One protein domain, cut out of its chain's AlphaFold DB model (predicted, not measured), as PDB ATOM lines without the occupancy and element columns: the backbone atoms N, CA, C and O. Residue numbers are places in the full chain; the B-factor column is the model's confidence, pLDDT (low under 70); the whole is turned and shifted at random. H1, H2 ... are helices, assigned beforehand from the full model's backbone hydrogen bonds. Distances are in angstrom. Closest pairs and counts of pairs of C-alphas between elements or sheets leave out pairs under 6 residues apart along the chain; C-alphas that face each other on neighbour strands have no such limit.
ATOM      1  N   VAL A 220     -23.452  35.992 -47.244       88.25
ATOM      2  CA  VAL A 220     -22.465  34.901 -47.319       88.25
ATOM      3  C   VAL A 220     -21.424  35.039 -46.205       88.25
ATOM      4  O   VAL A 220     -21.085  34.050 -45.562       88.25
ATOM      5  N   SER A 221     -20.968  36.263 -45.926       88.50
ATOM      6  CA  SER A 221     -20.061  36.557 -44.815       88.50
ATOM      7  C   SER A 221     -20.656  36.139 -43.470       88.50
ATOM      8  O   SER A 221     -19.998  35.413 -42.729       88.50
ATOM      9  N   ARG A 222     -21.902  36.523 -43.156       89.06
ATOM     10  CA  ARG A 222     -22.531  36.179 -41.874       89.06
ATOM     11  C   ARG A 222     -22.742  34.677 -41.721       89.06
ATOM     12  O   ARG A 222     -22.402  34.144 -40.669       89.06
ATOM     13  N   VAL A 223     -23.220  34.000 -42.766       88.25
ATOM     14  CA  VAL A 223     -23.415  32.541 -42.761       88.25
ATOM     15  C   VAL A 223     -22.087  31.808 -42.556       88.25
ATOM     16  O   VAL A 223     -22.021  30.881 -41.753       88.25
ATOM     17  N   LEU A 224     -21.014  32.239 -43.228       87.31
ATOM     18  CA  LEU A 224     -19.681  31.662 -43.034       87.31
ATOM     19  C   LEU A 224     -19.133  31.939 -41.631       87.31
ATOM     20  O   LEU A 224     -18.550  31.043 -41.028       87.31
ATOM     21  N   CYS A 225     -19.343  33.140 -41.089       87.69
ATOM     22  CA  CYS A 225     -18.969  33.462 -39.713       87.69
ATOM     23  C   CYS A 225     -19.733  32.607 -38.694       87.69
ATOM     24  O   CYS A 225     -19.115  32.112 -37.760       87.69
ATOM     25  N   ASP A 226     -21.040  32.396 -38.871       86.94
ATOM     26  CA  ASP A 226     -21.851  31.554 -37.978       86.94
ATOM     27  C   ASP A 226     -21.416  30.080 -38.043       86.94
ATOM     28  O   ASP A 226     -21.302  29.411 -37.013       86.94
ATOM     29  N   ALA A 227     -21.101  29.584 -39.242       84.38
ATOM     30  CA  ALA A 227     -20.569  28.239 -39.438       84.38
ATOM     31  C   ALA A 227     -19.185  28.069 -38.795       84.38
ATOM     32  O   ALA A 227     -18.939  27.088 -38.096       84.38
ATOM     33  N   LEU A 228     -18.298  29.050 -38.989       84.38
ATOM     34  CA  LEU A 228     -16.978  29.062 -38.370       84.38
ATOM     35  C   LEU A 228     -17.091  29.117 -36.845       84.38
ATOM     36  O   LEU A 228     -16.439  28.335 -36.166       84.38
ATOM     37  N   GLN A 229     -17.940  29.990 -36.304       86.12
ATOM     38  CA  GLN A 229     -18.154  30.087 -34.863       86.12
ATOM     39  C   GLN A 229     -18.639  28.751 -34.292       86.12
ATOM     40  O   GLN A 229     -18.092  28.278 -33.303       86.12
ATOM     41  N   THR A 230     -19.598  28.102 -34.957       82.25
ATOM     42  CA  THR A 230     -20.119  26.791 -34.540       82.25
ATOM     43  C   THR A 230     -19.037  25.707 -34.557       82.25
ATOM     44  O   THR A 230     -18.996  24.868 -33.658       82.25
ATOM     45  N   LEU A 231     -18.133  25.738 -35.542       79.44
ATOM     46  CA  LEU A 231     -16.984  24.834 -35.614       79.44
ATOM     47  C   LEU A 231     -15.998  25.078 -34.461       79.44
ATOM     48  O   LEU A 231     -15.622  24.141 -33.756       79.44
ATOM     49  N   LEU A 232     -15.591  26.333 -34.254       81.69
ATOM     50  CA  LEU A 232     -14.614  26.713 -33.229       81.69
ATOM     51  C   LEU A 232     -15.160  26.472 -31.810       81.69
ATOM     52  O   LEU A 232     -14.433  25.989 -30.940       81.69
ATOM     53  N   ASP A 233     -16.454  26.713 -31.599       83.94
ATOM     54  CA  ASP A 233     -17.158  26.461 -30.339       83.94
ATOM     55  C   ASP A 233     -17.692  25.030 -30.226       83.94
ATOM     56  O   ASP A 233     -18.334  24.691 -29.231       83.94
ATOM     57  N   GLY A 234     -17.435  24.152 -31.196       78.94
ATOM     58  CA  GLY A 234     -17.902  22.769 -31.158       78.94
ATOM     59  C   GLY A 234     -17.401  22.019 -29.913       78.94
ATOM     60  O   GLY A 234     -16.360  22.373 -29.342       78.94
ATOM     61  N   PRO A 235     -18.122  21.001 -29.419       75.00
ATOM     62  CA  PRO A 235     -17.601  20.139 -28.364       75.00
ATOM     63  C   PRO A 235     -16.360  19.384 -28.870       75.00
ATOM     64  O   PRO A 235     -16.300  18.995 -30.032       75.00
ATOM     65  N   GLY A 236     -15.372  19.173 -28.003       70.56
ATOM     66  CA  GLY A 236     -14.176  18.405 -28.342       70.56
ATOM     67  C   GLY A 236     -13.116  18.490 -27.252       70.56
ATOM     68  O   GLY A 236     -12.952  19.528 -26.604       70.56
ATOM     69  N   CYS A 265      -2.376  27.711 -39.365       71.00
ATOM     70  CA  CYS A 265      -3.607  27.841 -38.580       71.00
ATOM     71  C   CYS A 265      -4.806  28.251 -39.459       71.00
ATOM     72  O   CYS A 265      -5.855  27.615 -39.431       71.00
ATOM     73  N   LEU A 266      -4.625  29.247 -40.340       74.00
ATOM     74  CA  LEU A 266      -5.674  29.646 -41.289       74.00
ATOM     75  C   LEU A 266      -6.022  28.551 -42.308       74.00
ATOM     76  O   LEU A 266      -7.188  28.411 -42.662       74.00
ATOM     77  N   ARG A 267      -5.037  27.785 -42.796       77.56
ATOM     78  CA  ARG A 267      -5.295  26.670 -43.725       77.56
ATOM     79  C   ARG A 267      -6.089  25.561 -43.056       77.56
ATOM     80  O   ARG A 267      -7.042  25.090 -43.654       77.56
ATOM     81  N   GLU A 268      -5.736  25.209 -41.827       72.75
ATOM     82  CA  GLU A 268      -6.456  24.203 -41.053       72.75
ATOM     83  C   GLU A 268      -7.905  24.642 -40.813       72.75
ATOM     84  O   GLU A 268      -8.820  23.880 -41.100       72.75
ATOM     85  N   ILE A 269      -8.144  25.898 -40.415       73.81
ATOM     86  CA  ILE A 269      -9.507  26.438 -40.287       73.81
ATOM     87  C   ILE A 269     -10.270  26.320 -41.612       73.81
ATOM     88  O   ILE A 269     -11.388  25.815 -41.624       73.81
ATOM     89  N   VAL A 270      -9.673  26.751 -42.728       75.12
ATOM     90  CA  VAL A 270     -10.315  26.713 -44.053       75.12
ATOM     91  C   VAL A 270     -10.599  25.281 -44.518       75.12
ATOM     92  O   VAL A 270     -11.660  25.044 -45.089       75.12
ATOM     93  N   GLU A 271      -9.706  24.327 -44.248       74.44
ATOM     94  CA  GLU A 271      -9.915  22.898 -44.537       74.44
ATOM     95  C   GLU A 271     -11.089  22.306 -43.744       74.44
ATOM     96  O   GLU A 271     -11.726  21.363 -44.209       74.44
ATOM     97  N   HIS A 272     -11.408  22.886 -42.584       70.75
ATOM     98  CA  HIS A 272     -12.524  22.470 -41.739       70.75
ATOM     99  C   HIS A 272     -13.821  23.259 -41.985       70.75
ATOM    100  O   HIS A 272     -14.855  22.890 -41.428       70.75
ATOM    101  N   ILE A 273     -13.828  24.305 -42.828       70.12
ATOM    102  CA  ILE A 273     -15.079  24.963 -43.243       70.12
ATOM    103  C   ILE A 273     -15.832  24.013 -44.182       70.12
ATOM    104  O   ILE A 273     -15.664  24.022 -45.401       70.12
ATOM    105  N   ASP A 274     -16.697  23.186 -43.600       73.44
ATOM    106  CA  ASP A 274     -17.626  22.357 -44.356       73.44
ATOM    107  C   ASP A 274     -18.765  23.228 -44.906       73.44
ATOM    108  O   ASP A 274     -19.612  23.747 -44.173       73.44
ATOM    109  N   LEU A 275     -18.813  23.379 -46.231       80.75
ATOM    110  CA  LEU A 275     -19.889  24.109 -46.905       80.75
ATOM    111  C   LEU A 275     -21.264  23.472 -46.651       80.75
ATOM    112  O   LEU A 275     -22.267  24.189 -46.629       80.75
ATOM    113  N   ASN A 276     -21.338  22.159 -46.410       85.44
ATOM    114  CA  ASN A 276     -22.592  21.508 -46.027       85.44
ATOM    115  C   ASN A 276     -23.024  21.930 -44.620       85.44
ATOM    116  O   ASN A 276     -24.215  22.153 -44.394       85.44
ATOM    117  N   HIS A 277     -22.068  22.092 -43.701       82.56
ATOM    118  CA  HIS A 277     -22.326  22.637 -42.375       82.56
ATOM    119  C   HIS A 277     -22.818  24.085 -42.455       82.56
ATOM    120  O   HIS A 277     -23.855  24.396 -41.875       82.56
ATOM    121  N   ALA A 278     -22.175  24.945 -43.251       85.75
ATOM    122  CA  ALA A 278     -22.636  26.323 -43.450       85.75
ATOM    123  C   ALA A 278     -24.072  26.390 -44.004       85.75
ATOM    124  O   ALA A 278     -24.905  27.156 -43.515       85.75
ATOM    125  N   GLN A 279     -24.408  25.526 -44.968       90.00
ATOM    126  CA  GLN A 279     -25.784  25.393 -45.456       90.00
ATOM    127  C   GLN A 279     -26.749  24.880 -44.378       90.00
ATOM    128  O   GLN A 279     -27.904  25.305 -44.337       90.00
ATOM    129  N   ALA A 280     -26.318  23.950 -43.522       89.19
ATOM    130  CA  ALA A 280     -27.133  23.442 -42.423       89.19
ATOM    131  C   ALA A 280     -27.402  24.524 -41.366       89.19
ATOM    132  O   ALA A 280     -28.550  24.672 -40.955       89.19
ATOM    133  N   VAL A 281     -26.390  25.318 -41.001       86.88
ATOM    134  CA  VAL A 281     -26.516  26.472 -40.095       86.88
ATOM    135  C   VAL A 281     -27.502  27.492 -40.657       86.88
ATOM    136  O   VAL A 281     -28.429  27.896 -39.958       86.88
ATOM    137  N   PHE A 282     -27.375  27.840 -41.942       90.56
ATOM    138  CA  PHE A 282     -28.332  28.714 -42.622       90.56
ATOM    139  C   PHE A 282     -29.768  28.169 -42.544       90.56
ATOM    140  O   PHE A 282     -30.679  28.877 -42.113       90.56
ATOM    141  N   ARG A 283     -29.974  26.893 -42.907       91.38
ATOM    142  CA  ARG A 283     -31.298  26.248 -42.863       91.38
ATOM    143  C   ARG A 283     -31.882  26.222 -41.450       91.38
ATOM    144  O   ARG A 283     -33.063  26.514 -41.297       91.38
ATOM    145  N   ALA A 284     -31.072  25.898 -40.443       90.19
ATOM    146  CA  ALA A 284     -31.496  25.832 -39.048       90.19
ATOM    147  C   ALA A 284     -31.890  27.211 -38.508       90.19
ATOM    148  O   ALA A 284     -32.953  27.354 -37.913       90.19
ATOM    149  N   LYS A 285     -31.086  28.246 -38.780       89.31
ATOM    150  CA  LYS A 285     -31.404  29.624 -38.391       89.31
ATOM    151  C   LYS A 285     -32.694  30.097 -39.071       89.31
ATOM    152  O   LYS A 285     -33.538  30.699 -38.420       89.31
ATOM    153  N   ASN A 286     -32.887  29.783 -40.356       90.38
ATOM    154  CA  ASN A 286     -34.106  30.150 -41.084       90.38
ATOM    155  C   ASN A 286     -35.345  29.421 -40.533       90.38
ATOM    156  O   ASN A 286     -36.401  30.028 -40.384       90.38
ATOM    157  N   ALA A 287     -35.219  28.133 -40.197       90.81
ATOM    158  CA  ALA A 287     -36.285  27.386 -39.531       90.81
ATOM    159  C   ALA A 287     -36.635  28.008 -38.173       90.81
ATOM    160  O   ALA A 287     -37.802  28.282 -37.920       90.81
ATOM    161  N   HIS A 288     -35.624  28.336 -37.365       90.88
ATOM    162  CA  HIS A 288     -35.809  28.961 -36.060       90.88
ATOM    163  C   HIS A 288     -36.561  30.299 -36.139       90.88
ATOM    164  O   HIS A 288     -37.473  30.543 -35.355       90.88
ATOM    165  N   HIS A 289     -36.217  31.167 -37.094       89.81
ATOM    166  CA  HIS A 289     -36.931  32.433 -37.283       89.81
ATOM    167  C   HIS A 289     -38.400  32.222 -37.674       89.81
ATOM    168  O   HIS A 289     -39.270  32.888 -37.114       89.81
ATOM    169  N   ASN A 290     -38.683  31.279 -38.578       89.75
ATOM    170  CA  ASN A 290     -40.056  30.946 -38.969       89.75
ATOM    171  C   ASN A 290     -40.861  30.356 -37.796       89.75
ATOM    172  O   ASN A 290     -42.009  30.738 -37.592       89.75
ATOM    173  N   GLU A 291     -40.256  29.463 -37.005       92.12
ATOM    174  CA  GLU A 291     -40.874  28.879 -35.806       92.12
ATOM    175  C   GLU A 291     -41.214  29.965 -34.782       92.12
ATOM    176  O   GLU A 291     -42.358  30.058 -34.347       92.12
ATOM    177  N   ARG A 292     -40.269  30.864 -34.468       90.88
ATOM    178  CA  ARG A 292     -40.524  31.980 -33.540       90.88
ATOM    179  C   ARG A 292     -41.618  32.924 -34.031       90.88
ATOM    180  O   ARG A 292     -42.364  33.465 -33.218       90.88
ATOM    181  N   GLN A 293     -41.700  33.155 -35.339       91.00
ATOM    182  CA  GLN A 293     -42.759  33.968 -35.933       91.00
ATOM    183  C   GLN A 293     -44.136  33.310 -35.737       91.00
ATOM    184  O   GLN A 293     -45.089  33.977 -35.336       91.00
ATOM    185  N   GLU A 294     -44.236  31.998 -35.965       92.19
ATOM    186  CA  GLU A 294     -45.471  31.227 -35.787       92.19
ATOM    187  C   GLU A 294     -45.881  31.092 -34.311       92.19
ATOM    188  O   GLU A 294     -47.064  31.225 -33.981       92.19
ATOM    189  N   GLU A 295     -44.915  30.890 -33.411       92.31
ATOM    190  CA  GLU A 295     -45.120  30.884 -31.958       92.31
ATOM    191  C   GLU A 295     -45.657  32.231 -31.467       92.31
ATOM    192  O   GLU A 295     -46.644  32.272 -30.729       92.31
ATOM    193  N   ALA A 296     -45.046  33.334 -31.910       90.00
ATOM    194  CA  ALA A 296     -45.459  34.682 -31.539       90.00
ATOM    195  C   ALA A 296     -46.899  34.976 -31.985       90.00
ATOM    196  O   ALA A 296     -47.707  35.444 -31.184       90.00
ATOM    197  N   LEU A 297     -47.245  34.611 -33.222       89.88
ATOM    198  CA  LEU A 297     -48.600  34.768 -33.742       89.88
ATOM    199  C   LEU A 297     -49.621  33.903 -33.008       89.88
ATOM    200  O   LEU A 297     -50.700  34.380 -32.659       89.88
ATOM    201  N   SER A 298     -49.282  32.645 -32.736       89.38
ATOM    202  CA  SER A 298     -50.154  31.741 -31.980       89.38
ATOM    203  C   SER A 298     -50.395  32.263 -30.562       89.38
ATOM    204  O   SER A 298     -51.523  32.228 -30.070       89.38
ATOM    205  N   SER A 299     -49.355  32.814 -29.926       86.38
ATOM    206  CA  SER A 299     -49.462  33.484 -28.630       86.38
ATOM    207  C   SER A 299     -50.385  34.702 -28.709       86.38
ATOM    208  O   SER A 299     -51.330  34.797 -27.925       86.38
ATOM    209  N   ALA A 300     -50.184  35.586 -29.692       83.38
ATOM    210  CA  ALA A 300     -50.988  36.792 -29.879       83.38
ATOM    211  C   ALA A 300     -52.478  36.490 -30.131       83.38
ATOM    212  O   ALA A 300     -53.341  37.175 -29.588       83.38
ATOM    213  N   GLU A 301     -52.797  35.446 -30.901       83.69
ATOM    214  CA  GLU A 301     -54.182  35.013 -31.145       83.69
ATOM    215  C   GLU A 301     -54.826  34.318 -29.939       83.69
ATOM    216  O   GLU A 301     -56.047  34.366 -29.772       83.69
ATOM    217  N   SER A 302     -54.020  33.652 -29.109       77.88
ATOM    218  CA  SER A 302     -54.490  33.018 -27.873       77.88
ATOM    219  C   SER A 302     -54.690  34.015 -26.733       77.88
ATOM    220  O   SER A 302     -55.438  33.729 -25.793       77.88
ATOM    221  N   CYS A 303     -54.040  35.181 -26.813       66.06
ATOM    222  CA  CYS A 303     -54.226  36.244 -25.847       66.06
ATOM    223  C   CYS A 303     -55.694  36.679 -25.909       66.06
ATOM    224  O   CYS A 303     -56.190  37.006 -26.993       66.06
TER     225      CYS A 303
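AT A GLANCE: This is residues 220 to 236 and 265 to 303 of the 563 residues of a protein of Symbiodinium sp. KB8 (UniProt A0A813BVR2). One long helix, H3, makes the longest axis; H1 crosses it near its beginning, short H2 lies beyond that end, and residues 286 to 303 stick out as a free arm. The printed part has 56 residues with three named helices, in the order H1, H2, H3, and no named strand: the class is all helix. It is extended, with a radius of gyration of the C-alphas of 15.7 A and spans of 53 by 24 by 15 A.

HOW THE PARTS SIT: H3, residues 275 to 302, touches H1, residues 220 to 232, about perpendicular at 80 degrees. H3 touches H1 with residues 277 to 282 alone, and H1 touches H3 with residues 223 to 227 alone; the closest C-alphas, of Ala 227 and Ala 278, are 4.9 A apart. H2, residues 265 to 272, is close to H1 but not clearly touching, about perpendicular at 81 degrees; the closest C-alphas, of Leu 231 and His 272, are 7.9 A apart. H2 and H3 are apart. In H1, H2 and H3 every O i to N i+4 pair is within hydrogen-bond range.

IN THESE COORDINATES: H3 runs 40.5 A to C-alpha 302 at (-54.490, 33.018, -27.873). H1 runs 18.1 A from C-alpha 220 at (-22.465, 34.901, -47.319), and H2 10.9 A.

THE WHOLE: Residues 237 to 264 are not printed; C-alphas 236 and 265 are 17.5 A apart across the cut. Residue 303 has pLDDT under 70.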